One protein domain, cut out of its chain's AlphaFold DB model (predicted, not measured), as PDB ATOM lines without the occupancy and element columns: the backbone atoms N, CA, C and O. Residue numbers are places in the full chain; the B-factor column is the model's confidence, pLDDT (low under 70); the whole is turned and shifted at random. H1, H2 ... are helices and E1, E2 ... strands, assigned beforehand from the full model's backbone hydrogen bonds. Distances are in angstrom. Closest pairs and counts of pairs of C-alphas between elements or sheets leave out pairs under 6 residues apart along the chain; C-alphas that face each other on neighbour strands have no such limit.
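AT A GLANCE: This is residues 10 to 22, 45 to 82 and 115 to 140 of the 199 residues of an uncharacterized protein of Vitis vinifera (UniProt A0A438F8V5). Two strand hairpins and a helix make the body: H3 packs with its residues 66 to 76 on the small hairpin of E1 and E2, and the longer hairpin of E3 and E4 lies nearest the middle of the whole. H2 comes near the end of E3, and residues 10 to 20 of H1 stick out as a free arm, which adds to the length. The printed part has 77 residues with three named helices and four named strands, in the order H1 H2 E1 E2 H3 E3 E4, and its class is mixed. Both two-stranded sheets are antiparallel. The whole is loose, with a radius of gyration of the C-alphas of 16.1 A, and spans 51 by 32 by 22 A.

IN THESE COORDINATES: H1, residues 10 to 22, begins at C-alpha 10 (237.656, 237.619, 240.185) and is 18.3 A long. H2 is residues 45 to 51, E1 56 to 58 and E2 61 to 63. H3, residues 66 to 81, measures 22.0 A. E3, residues 118 to 123, measures 16.4 A; E4, residues 134 to 139, measures 15.2 A and ends at C-alpha 139 (208.069, 222.363, 245.140).

HOW THE PARTS SIT: H1 and H2 are apart. The closest C-alphas of H2 and E3, Asn 51 and Pro 123, are 6.7 A apart. In the hairpin E1 and E2, N 56 and O 63 are within hydrogen-bond range at 2.9 A. The closest C-alphas of E1 and H3 are Val 56 and Ile 69, 6.6 A. In the hairpin E3 and E4, at 153 degrees, N 120 and O 137 are 2.9 A apart. In H1, H2 and H3 every O i to N i+4 pair is within hydrogen-bond range.

THE WHOLE: The farthest C-alphas, Lys 11 and Gly 60, are 52.1 A apart. Residues 23 to 44 and 83 to 114 are not printed; the gaps across these cuts are 12.0 A and 12.2 A between C-alphas. Of the links that are printed whole, none is long. Residues 115 to 116 have pLDDT under 70.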
ATOM      1  N   TYR A  10     238.431 236.387 240.037       86.94
ATOM      2  CA  TYR A  10     237.656 237.619 240.185       86.94
ATOM      3  C   TYR A  10     236.738 237.879 238.981       86.94
ATOM      4  O   TYR A  10     235.547 238.143 239.154       86.94
ATOM      5  N   LYS A  11     237.251 237.749 237.748       86.69
ATOM      6  CA  LYS A  11     236.438 237.890 236.525       86.69
ATOM      7  C   LYS A  11     235.292 236.879 236.493       86.69
ATOM      8  O   LYS A  11     234.171 237.234 236.123       86.69
ATOM      9  N   LYS A  12     235.555 235.635 236.900       88.94
ATOM     10  CA  LYS A  12     234.550 234.570 236.985       88.94
ATOM     11  C   LYS A  12     233.465 234.906 238.008       88.94
ATOM     12  O   LYS A  12     232.284 234.803 237.681       88.94
ATOM     13  N   TRP A  13     233.840 235.351 239.207       84.12
ATOM     14  CA  TRP A  13     232.892 235.774 240.243       84.12
ATOM     15  C   TRP A  13     232.035 236.957 239.798       84.12
ATOM     16  O   TRP A  13     230.812 236.894 239.914       84.12
ATOM     17  N   ALA A  14     232.642 237.982 239.199       80.88
ATOM     18  CA  ALA A  14     231.916 239.137 238.678       80.88
ATOM     19  C   ALA A  14     230.919 238.745 237.570       80.88
ATOM     20  O   ALA A  14     229.798 239.260 237.512       80.88
ATOM     21  N   LEU A  15     231.292 237.800 236.698       81.56
ATOM     22  CA  LEU A  15     230.395 237.269 235.674       81.56
ATOM     23  C   LEU A  15     229.223 236.489 236.290       81.56
ATOM     24  O   LEU A  15     228.083 236.689 235.872       81.56
ATOM     25  N   LEU A  16     229.489 235.633 237.281       82.75
ATOM     26  CA  LEU A  16     228.467 234.859 237.998       82.75
ATOM     27  C   LEU A  16     227.496 235.753 238.771       82.75
ATOM     28  O   LEU A  16     226.285 235.536 238.757       82.75
ATOM     29  N   GLU A  17     228.008 236.783 239.431       82.19
ATOM     30  CA  GLU A  17     227.181 237.765 240.114       82.19
ATOM     31  C   GLU A  17     226.274 238.491 239.114       82.19
ATOM     32  O   GLU A  17     225.058 238.576 239.304       82.19
ATOM     33  N   LYS A  18     226.836 238.936 237.985       75.44
ATOM     34  CA  LYS A  18     226.075 239.589 236.918       75.44
ATOM     35  C   LYS A  18     224.978 238.686 236.346       75.44
ATOM     36  O   LYS A  18     223.849 239.147 236.155       75.44
ATOM     37  N   THR A  19     225.267 237.413 236.073       76.75
ATOM     38  CA  THR A  19     224.258 236.461 235.580       76.75
ATOM     39  C   THR A  19     223.197 236.166 236.638       76.75
ATOM     40  O   THR A  19     222.014 236.117 236.297       76.75
ATOM     41  N   SER A  20     223.574 236.084 237.918       79.88
ATOM     42  CA  SER A  20     222.636 235.953 239.040       79.88
ATOM     43  C   SER A  20     221.663 237.131 239.108       79.88
ATOM     44  O   SER A  20     220.449 236.929 239.180       79.88
ATOM     45  N   TRP A  21     222.152 238.371 239.012       72.19
ATOM     46  CA  TRP A  21     221.297 239.562 239.024       72.19
ATOM     47  C   TRP A  21     220.386 239.647 237.806       72.19
ATOM     48  O   TRP A  21     219.200 239.953 237.951       72.19
ATOM     49  N   ARG A  22     220.889 239.286 236.622       74.38
ATOM     50  CA  ARG A  22     220.062 239.173 235.415       74.38
ATOM     51  C   ARG A  22     218.940 238.151 235.615       74.38
ATOM     52  O   ARG A  22     217.781 238.467 235.354       74.38
ATOM     53  N   HIS A  45     215.470 244.307 243.370       81.31
ATOM     54  CA  HIS A  45     214.943 244.885 244.608       81.31
ATOM     55  C   HIS A  45     213.475 245.296 244.478       81.31
ATOM     56  O   HIS A  45     212.688 245.013 245.376       81.31
ATOM     57  N   ALA A  46     213.066 245.916 243.368       79.94
ATOM     58  CA  ALA A  46     211.661 246.249 243.129       79.94
ATOM     59  C   ALA A  46     210.775 244.993 243.095       79.94
ATOM     60  O   ALA A  46     209.681 244.988 243.656       79.94
ATOM     61  N   ARG A  47     211.264 243.906 242.486       77.62
ATOM     62  CA  ARG A  47     210.580 242.606 242.476       77.62
ATOM     63  C   ARG A  47     210.564 241.950 243.851       77.62
ATOM     64  O   ARG A  47     209.518 241.452 244.242       77.62
ATOM     65  N   ALA A  48     211.668 241.996 244.595       78.81
ATOM     66  CA  ALA A  48     211.725 241.500 245.967       78.81
ATOM     67  C   ALA A  48     210.713 242.230 246.861       78.81
ATOM     68  O   ALA A  48     209.952 241.575 247.559       78.81
ATOM     69  N   ARG A  49     210.619 243.563 246.752       78.19
ATOM     70  CA  ARG A  49     209.604 244.362 247.459       78.19
ATOM     71  C   ARG A  49     208.178 243.993 247.055       78.19
ATOM     72  O   ARG A  49     207.323 243.877 247.918       78.19
ATOM     73  N   ARG A  50     207.914 243.781 245.760       73.69
ATOM     74  CA  ARG A  50     206.584 243.368 245.273       73.69
ATOM     75  C   ARG A  50     206.191 241.962 245.743       73.69
ATOM     76  O   ARG A  50     205.012 241.700 245.938       73.69
ATOM     77  N   ASN A  51     207.167 241.070 245.884       74.00
ATOM     78  CA  ASN A  51     206.948 239.686 246.302       74.00
ATOM     79  C   ASN A  51     206.969 239.511 247.829       74.00
ATOM     80  O   ASN A  51     206.701 238.409 248.303       74.00
ATOM     81  N   LEU A  52     207.305 240.559 248.589       78.75
ATOM     82  CA  LEU A  52     207.305 240.518 250.044       78.75
ATOM     83  C   LEU A  52     205.864 240.476 250.554       78.75
ATOM     84  O   LEU A  52     205.076 241.393 250.321       78.75
ATOM     85  N   LEU A  53     205.538 239.409 251.276       79.12
ATOM     86  CA  LEU A  53     204.225 239.229 251.875       79.12
ATOM     87  C   LEU A  53     204.193 239.854 253.275       79.12
ATOM     88  O   LEU A  53     204.369 239.161 254.268       79.12
ATOM     89  N   THR A  54     203.968 241.166 253.356       82.81
ATOM     90  CA  THR A  54     203.875 241.879 254.649       82.81
ATOM     91  C   THR A  54     202.504 241.732 255.312       82.81
ATOM     92  O   THR A  54     202.372 241.859 256.522       82.81
ATOM     93  N   LYS A  55     201.453 241.497 254.524       85.94
ATOM     94  CA  LYS A  55     200.087 241.299 255.017       85.94
ATOM     95  C   LYS A  55     199.325 240.359 254.097       85.94
ATOM     96  O   LYS A  55     199.519 240.406 252.885       85.94
ATOM     97  N   VAL A  56     198.442 239.542 254.659       88.38
ATOM     98  CA  VAL A  56     197.560 238.661 253.884       88.38
ATOM     99  C   VAL A  56     196.173 238.602 254.504       88.38
ATOM    100  O   VAL A  56     196.028 238.557 255.721       88.38
ATOM    101  N   LYS A  57     195.138 238.576 253.674       90.25
ATOM    102  CA  LYS A  57     193.750 238.374 254.076       90.25
ATOM    103  C   LYS A  57     193.352 236.932 253.786       90.25
ATOM    104  O   LYS A  57     193.445 236.472 252.652       90.25
ATOM    105  N   ILE A  58     192.915 236.215 254.817       87.69
ATOM    106  CA  ILE A  58     192.475 234.817 254.734       87.69
ATOM    107  C   ILE A  58     191.048 234.749 255.269       87.69
ATOM    108  O   ILE A  58     190.806 235.091 256.421       87.69
ATOM    109  N   LYS A  59     190.090 234.318 254.433       84.19
ATOM    110  CA  LYS A  59     188.663 234.182 254.803       84.19
ATOM    111  C   LYS A  59     188.079 235.431 255.497       84.19
ATOM    112  O   LYS A  59     187.316 235.318 256.445       84.19
ATOM    113  N   GLY A  60     188.456 236.628 255.042       83.12
ATOM    114  CA  GLY A  60     187.965 237.886 255.619       83.12
ATOM    115  C   GLY A  60     188.869 238.513 256.685       83.12
ATOM    116  O   GLY A  60     188.794 239.724 256.871       83.12
ATOM    117  N   VAL A  61     189.772 237.748 257.305       87.38
ATOM    118  CA  VAL A  61     190.657 238.222 258.382       87.38
ATOM    119  C   VAL A  61     192.006 238.660 257.817       87.38
ATOM    120  O   VAL A  61     192.676 237.876 257.146       87.38
ATOM    121  N   THR A  62     192.418 239.898 258.097       89.56
ATOM    122  CA  THR A  62     193.737 240.425 257.715       89.56
ATOM    123  C   THR A  62     194.775 240.062 258.772       89.56
ATOM    124  O   THR A  62     194.608 240.367 259.949       89.56
ATOM    125  N   LEU A  63     195.855 239.424 258.342       89.44
ATOM    126  CA  LEU A  63     196.994 239.026 259.157       89.44
ATOM    127  C   LEU A  63     198.210 239.854 258.739       89.44
ATOM    128  O   LEU A  63     198.510 239.952 257.548       89.44
ATOM    129  N   THR A  64     198.896 240.436 259.717       88.19
ATOM    130  CA  THR A  64     200.095 241.273 259.530       88.19
ATOM    131  C   THR A  64     201.330 240.675 260.197       88.19
ATOM    132  O   THR A  64     202.438 240.883 259.724       88.19
ATOM    133  N   ASP A  65     201.150 239.898 261.269       89.50
ATOM    134  CA  ASP A  65     202.263 239.270 261.982       89.50
ATOM    135  C   ASP A  65     202.799 238.069 261.198       89.50
ATOM    136  O   ASP A  65     202.032 237.155 260.890       89.50
ATOM    137  N   GLU A  66     204.107 238.010 260.943       85.81
ATOM    138  CA  GLU A  66     204.742 236.955 260.135       85.81
ATOM    139  C   GLU A  66     204.372 235.536 260.598       85.81
ATOM    140  O   GLU A  66     203.971 234.696 259.789       85.81
ATOM    141  N   ASN A  67     204.390 235.284 261.911       88.06
ATOM    142  CA  ASN A  67     204.006 233.992 262.488       88.06
ATOM    143  C   ASN A  67     202.528 233.654 262.237       88.06
ATOM    144  O   ASN A  67     202.183 232.503 261.953       88.06
ATOM    145  N   LYS A  68     201.636 234.653 262.311       88.19
ATOM    146  CA  LYS A  68     200.205 234.465 262.038       88.19
ATOM    147  C   LYS A  68     199.955 234.269 260.549       88.19
ATOM    148  O   LYS A  68     199.141 233.418 260.198       88.19
ATOM    149  N   ILE A  69     200.661 235.009 259.692       88.25
ATOM    150  CA  ILE A  69     200.641 234.849 258.235       88.25
ATOM    151  C   ILE A  69     201.044 233.415 257.889       88.25
ATOM    152  O   ILE A  69     200.269 232.717 257.238       88.25
ATOM    153  N   TRP A  70     202.192 232.942 258.385       86.38
ATOM    154  CA  TRP A  70     202.669 231.579 258.154       86.38
ATOM    155  C   TRP A  70     201.653 230.531 258.611       86.38
ATOM    156  O   TRP A  70     201.188 229.722 257.809       86.38
ATOM    157  N   ALA A  71     201.228 230.589 259.876       88.44
ATOM    158  CA  ALA A  71     200.280 229.627 260.427       88.44
ATOM    159  C   ALA A  71     198.921 229.664 259.702       88.44
ATOM    160  O   ALA A  71     198.299 228.624 259.478       88.44
ATOM    161  N   GLY A  72     198.458 230.853 259.311       88.25
ATOM    162  CA  GLY A  72     197.231 231.050 258.548       88.25
ATOM    163  C   GLY A  72     197.312 230.444 257.149       88.25
ATOM    164  O   GLY A  72     196.396 229.726 256.746       88.25
ATOM    165  N   VAL A  73     198.416 230.677 256.433       88.06
ATOM    166  CA  VAL A  73     198.683 230.102 255.106       88.06
ATOM    167  C   VAL A  73     198.785 228.580 255.195       88.06
ATOM    168  O   VAL A  73     198.113 227.891 254.426       88.06
ATOM    169  N   CYS A  74     199.558 228.048 256.147       86.69
ATOM    170  CA  CYS A  74     199.685 226.608 256.365       86.69
ATOM    171  C   CYS A  74     198.323 225.965 256.620       86.69
ATOM    172  O   CYS A  74     197.968 225.029 255.914       86.69
ATOM    173  N   ARG A  75     197.516 226.498 257.547       87.94
ATOM    174  CA  ARG A  75     196.168 225.968 257.815       87.94
ATOM    175  C   ARG A  75     195.252 226.052 256.598       87.94
ATOM    176  O   ARG A  75     194.515 225.108 256.330       87.94
ATOM    177  N   ALA A  76     195.286 227.165 255.865       87.12
ATOM    178  CA  ALA A  76     194.455 227.348 254.681       87.12
ATOM    179  C   ALA A  76     194.782 226.314 253.594       87.12
ATOM    180  O   ALA A  76     193.873 225.669 253.076       87.12
ATOM    181  N   TYR A  77     196.067 226.111 253.288       84.31
ATOM    182  CA  TYR A  77     196.486 225.122 252.296       84.31
ATOM    183  C   TYR A  77     196.375 223.689 252.792       84.31
ATOM    184  O   TYR A  77     196.001 222.825 252.012       84.31
ATOM    185  N   GLN A  78     196.631 223.423 254.070       83.88
ATOM    186  CA  GLN A  78     196.427 222.101 254.648       83.88
ATOM    187  C   GLN A  78     194.950 221.711 254.572       83.88
ATOM    188  O   GLN A  78     194.649 220.622 254.104       83.88
ATOM    189  N   SER A  79     194.026 222.613 254.911       83.50
ATOM    190  CA  SER A  79     192.586 222.380 254.733       83.50
ATOM    191  C   SER A  79     192.182 222.217 253.265       83.50
ATOM    192  O   SER A  79     191.262 221.457 252.996       83.50
ATOM    193  N   LEU A  80     192.828 222.923 252.330       80.50
ATOM    194  CA  LEU A  80     192.530 222.828 250.894       80.50
ATOM    195  C   LEU A  80     193.065 221.533 250.263       80.50
ATOM    196  O   LEU A  80     192.452 220.997 249.346       80.50
ATOM    197  N   LEU A  81     194.237 221.081 250.710       72.19
ATOM    198  CA  LEU A  81     194.938 219.906 250.190       72.19
ATOM    199  C   LEU A  81     194.590 218.619 250.951       72.19
ATOM    200  O   LEU A  81     194.940 217.538 250.484       72.19
ATOM    201  N   SER A  82     193.920 218.715 252.100       70.00
ATOM    202  CA  SER A  82     193.347 217.548 252.774       70.00
ATOM    203  C   SER A  82     192.142 217.053 251.977       70.00
ATOM    204  O   SER A  82     191.245 217.828 251.651       70.00
ATOM    205  N   ASN A 115     206.222 213.184 251.351       59.44
ATOM    206  CA  ASN A 115     204.954 213.925 251.364       59.44
ATOM    207  C   ASN A 115     205.119 215.357 251.899       59.44
ATOM    208  O   ASN A 115     204.159 216.126 251.931       59.44
ATOM    209  N   SER A 116     206.335 215.737 252.303       66.50
ATOM    210  CA  SER A 116     206.662 217.123 252.626       66.50
ATOM    211  C   SER A 116     206.836 217.923 251.338       66.50
ATOM    212  O   SER A 116     207.567 217.521 250.430       66.50
ATOM    213  N   THR A 117     206.159 219.066 251.241       71.25
ATOM    214  CA  THR A 117     206.273 219.961 250.086       71.25
ATOM    215  C   THR A 117     206.527 221.386 250.544       71.25
ATOM    216  O   THR A 117     205.863 221.894 251.446       71.25
ATOM    217  N   PHE A 118     207.491 222.049 249.909       78.81
ATOM    218  CA  PHE A 118     207.693 223.478 250.120       78.81
ATOM    219  C   PHE A 118     206.694 224.247 249.262       78.81
ATOM    220  O   PHE A 118     206.605 224.019 248.053       78.81
ATOM    221  N   LEU A 119     205.955 225.168 249.873       81.94
ATOM    222  CA  LEU A 119     205.033 226.049 249.167       81.94
ATOM    223  C   LEU A 119     205.680 227.416 248.965       81.94
ATOM    224  O   LEU A 119     206.134 228.052 249.912       81.94
ATOM    225  N   VAL A 120     205.683 227.877 247.720       83.81
ATOM    226  CA  VAL A 120     206.102 229.227 247.346       83.81
ATOM    227  C   VAL A 120     204.884 229.975 246.827       83.81
ATOM    228  O   VAL A 120     204.257 229.543 245.863       83.81
ATOM    229  N   LEU A 121     204.542 231.103 247.446       85.06
ATOM    230  CA  LEU A 121     203.438 231.949 246.998       85.06
ATOM    231  C   LEU A 121     203.941 232.982 245.993       85.06
ATOM    232  O   LEU A 121     204.859 233.744 246.282       85.06
ATOM    233  N   ILE A 122     203.324 233.022 244.811       85.56
ATOM    234  CA  ILE A 122     203.619 234.025 243.787       85.56
ATOM    235  C   ILE A 122     202.394 234.919 243.587       85.56
ATOM    236  O   ILE A 122     201.340 234.403 243.212       85.56
ATOM    237  N   PRO A 123     202.501 236.241 243.793       85.44
ATOM    238  CA  PRO A 123     201.389 237.153 243.549       85.44
ATOM    239  C   PRO A 123     200.978 237.134 242.067       85.44
ATOM    240  O   PRO A 123     201.835 237.165 241.180       85.44
ATOM    241  N   LYS A 124     199.670 237.067 241.775       84.88
ATOM    242  CA  LYS A 124     199.147 237.126 240.392       84.88
ATOM    243  C   LYS A 124     199.266 238.523 239.779       84.88
ATOM    244  O   LYS A 124     199.473 238.637 238.575       84.88
ATOM    245  N   SER A 125     199.124 239.556 240.602       80.38
ATOM    246  CA  SER A 125     199.118 240.975 240.225       80.38
ATOM    247  C   SER A 125     199.927 241.803 241.238       80.38
ATOM    248  O   SER A 125     200.542 241.254 242.148       80.38
ATOM    249  N   GLY A 126     200.018 243.124 241.062       78.81
ATOM    250  CA  GLY A 126     200.616 244.014 242.064       78.81
ATOM    251  C   GLY A 126     199.611 244.396 243.157       78.81
ATOM    252  O   GLY A 126     198.426 244.507 242.874       78.81
ATOM    253  N   GLY A 127     200.088 244.630 244.386       77.94
ATOM    254  CA  GLY A 127     199.253 245.161 245.477       77.94
ATOM    255  C   GLY A 127     198.272 244.156 246.085       77.94
ATOM    256  O   GLY A 127     197.251 244.543 246.644       77.94
ATOM    257  N   VAL A 128     198.567 242.868 245.956       80.50
ATOM    258  CA  VAL A 128     197.673 241.786 246.361       80.50
ATOM    259  C   VAL A 128     197.542 241.675 247.872       80.50
ATOM    260  O   VAL A 128     198.541 241.740 248.587       80.50
ATOM    261  N   VAL A 129     196.312 241.473 248.345       83.88
ATOM    262  CA  VAL A 129     196.007 241.357 249.778       83.88
ATOM    263  C   VAL A 129     195.368 240.013 250.110       83.88
ATOM    264  O   VAL A 129     195.687 239.448 251.148       83.88
ATOM    265  N   ASP A 130     194.498 239.468 249.256       87.88
ATOM    266  CA  ASP A 130     193.829 238.188 249.517       87.88
ATOM    267  C   ASP A 130     194.735 236.996 249.171       87.88
ATOM    268  O   ASP A 130     195.423 236.988 248.148       87.88
ATOM    269  N   LEU A 131     194.709 235.951 250.002       86.94
ATOM    270  CA  LEU A 131     195.441 234.709 249.758       86.94
ATOM    271  C   LEU A 131     195.053 234.047 248.423       86.94
ATOM    272  O   LEU A 131     195.897 233.416 247.787       86.94
ATOM    273  N   LYS A 132     193.801 234.206 247.971       85.62
ATOM    274  CA  LYS A 132     193.301 233.635 246.702       85.62
ATOM    275  C   LYS A 132     194.001 234.194 245.465       85.62
ATOM    276  O   LYS A 132     194.040 233.552 244.408       85.62
ATOM    277  N   ASP A 133     194.563 235.385 245.589       88.06
ATOM    278  CA  ASP A 133     195.247 236.064 244.499       88.06
ATOM    279  C   ASP A 133     196.736 235.703 244.426       88.06
ATOM    280  O   ASP A 133     197.458 236.154 243.532       88.06
ATOM    281  N   PHE A 134     197.200 234.827 245.315       86.44
ATOM    282  CA  PHE A 134     198.489 234.170 245.188       86.44
ATOM    283  C   PHE A 134     198.332 232.855 244.422       86.44
ATOM    284  O   PHE A 134     197.358 232.116 244.561       86.44
ATOM    285  N   LYS A 135     199.313 232.559 243.573       84.50
ATOM    286  CA  LYS A 135     199.502 231.247 242.958       84.50
ATOM    287  C   LYS A 135     200.471 230.453 243.831       84.50
ATOM    288  O   LYS A 135     201.645 230.828 243.890       84.50
ATOM    289  N   PRO A 136     200.022 229.379 244.496       85.88
ATOM    290  CA  PRO A 136     200.928 228.479 245.185       85.88
ATOM    291  C   PRO A 136     201.701 227.651 244.156       85.88
ATOM    292  O   PRO A 136     201.120 227.014 243.278       85.88
ATOM    293  N   ILE A 137     203.020 227.636 244.275       84.56
ATOM    294  CA  ILE A 137     203.880 226.655 243.625       84.56
ATOM    295  C   ILE A 137     204.311 225.665 244.694       84.56
ATOM    296  O   ILE A 137     205.038 226.021 245.620       84.56
ATOM    297  N   SER A 138     203.875 224.418 244.544       80.12
ATOM    298  CA  SER A 138     204.387 223.314 245.345       80.12
ATOM    299  C   SER A 138     205.690 222.806 244.734       80.12
ATOM    300  O   SER A 138     205.730 222.312 243.602       80.12
ATOM    301  N   LEU A 139     206.783 222.949 245.476       73.19
ATOM    302  CA  LEU A 139     208.069 222.363 245.140       73.19
ATOM    303  C   LEU A 139     208.081 220.917 245.643       73.19
ATOM    304  O   LEU A 139     208.651 220.592 246.682       73.19
ATOM    305  N   VAL A 140     207.408 220.053 244.888       70.31
ATOM    306  CA  VAL A 140     207.384 218.614 245.156       70.31
ATOM    307  C   VAL A 140     208.731 217.987 244.782       70.31
ATOM    308  O   VAL A 140     209.363 218.393 243.795       70.31
TER     309      VAL A 140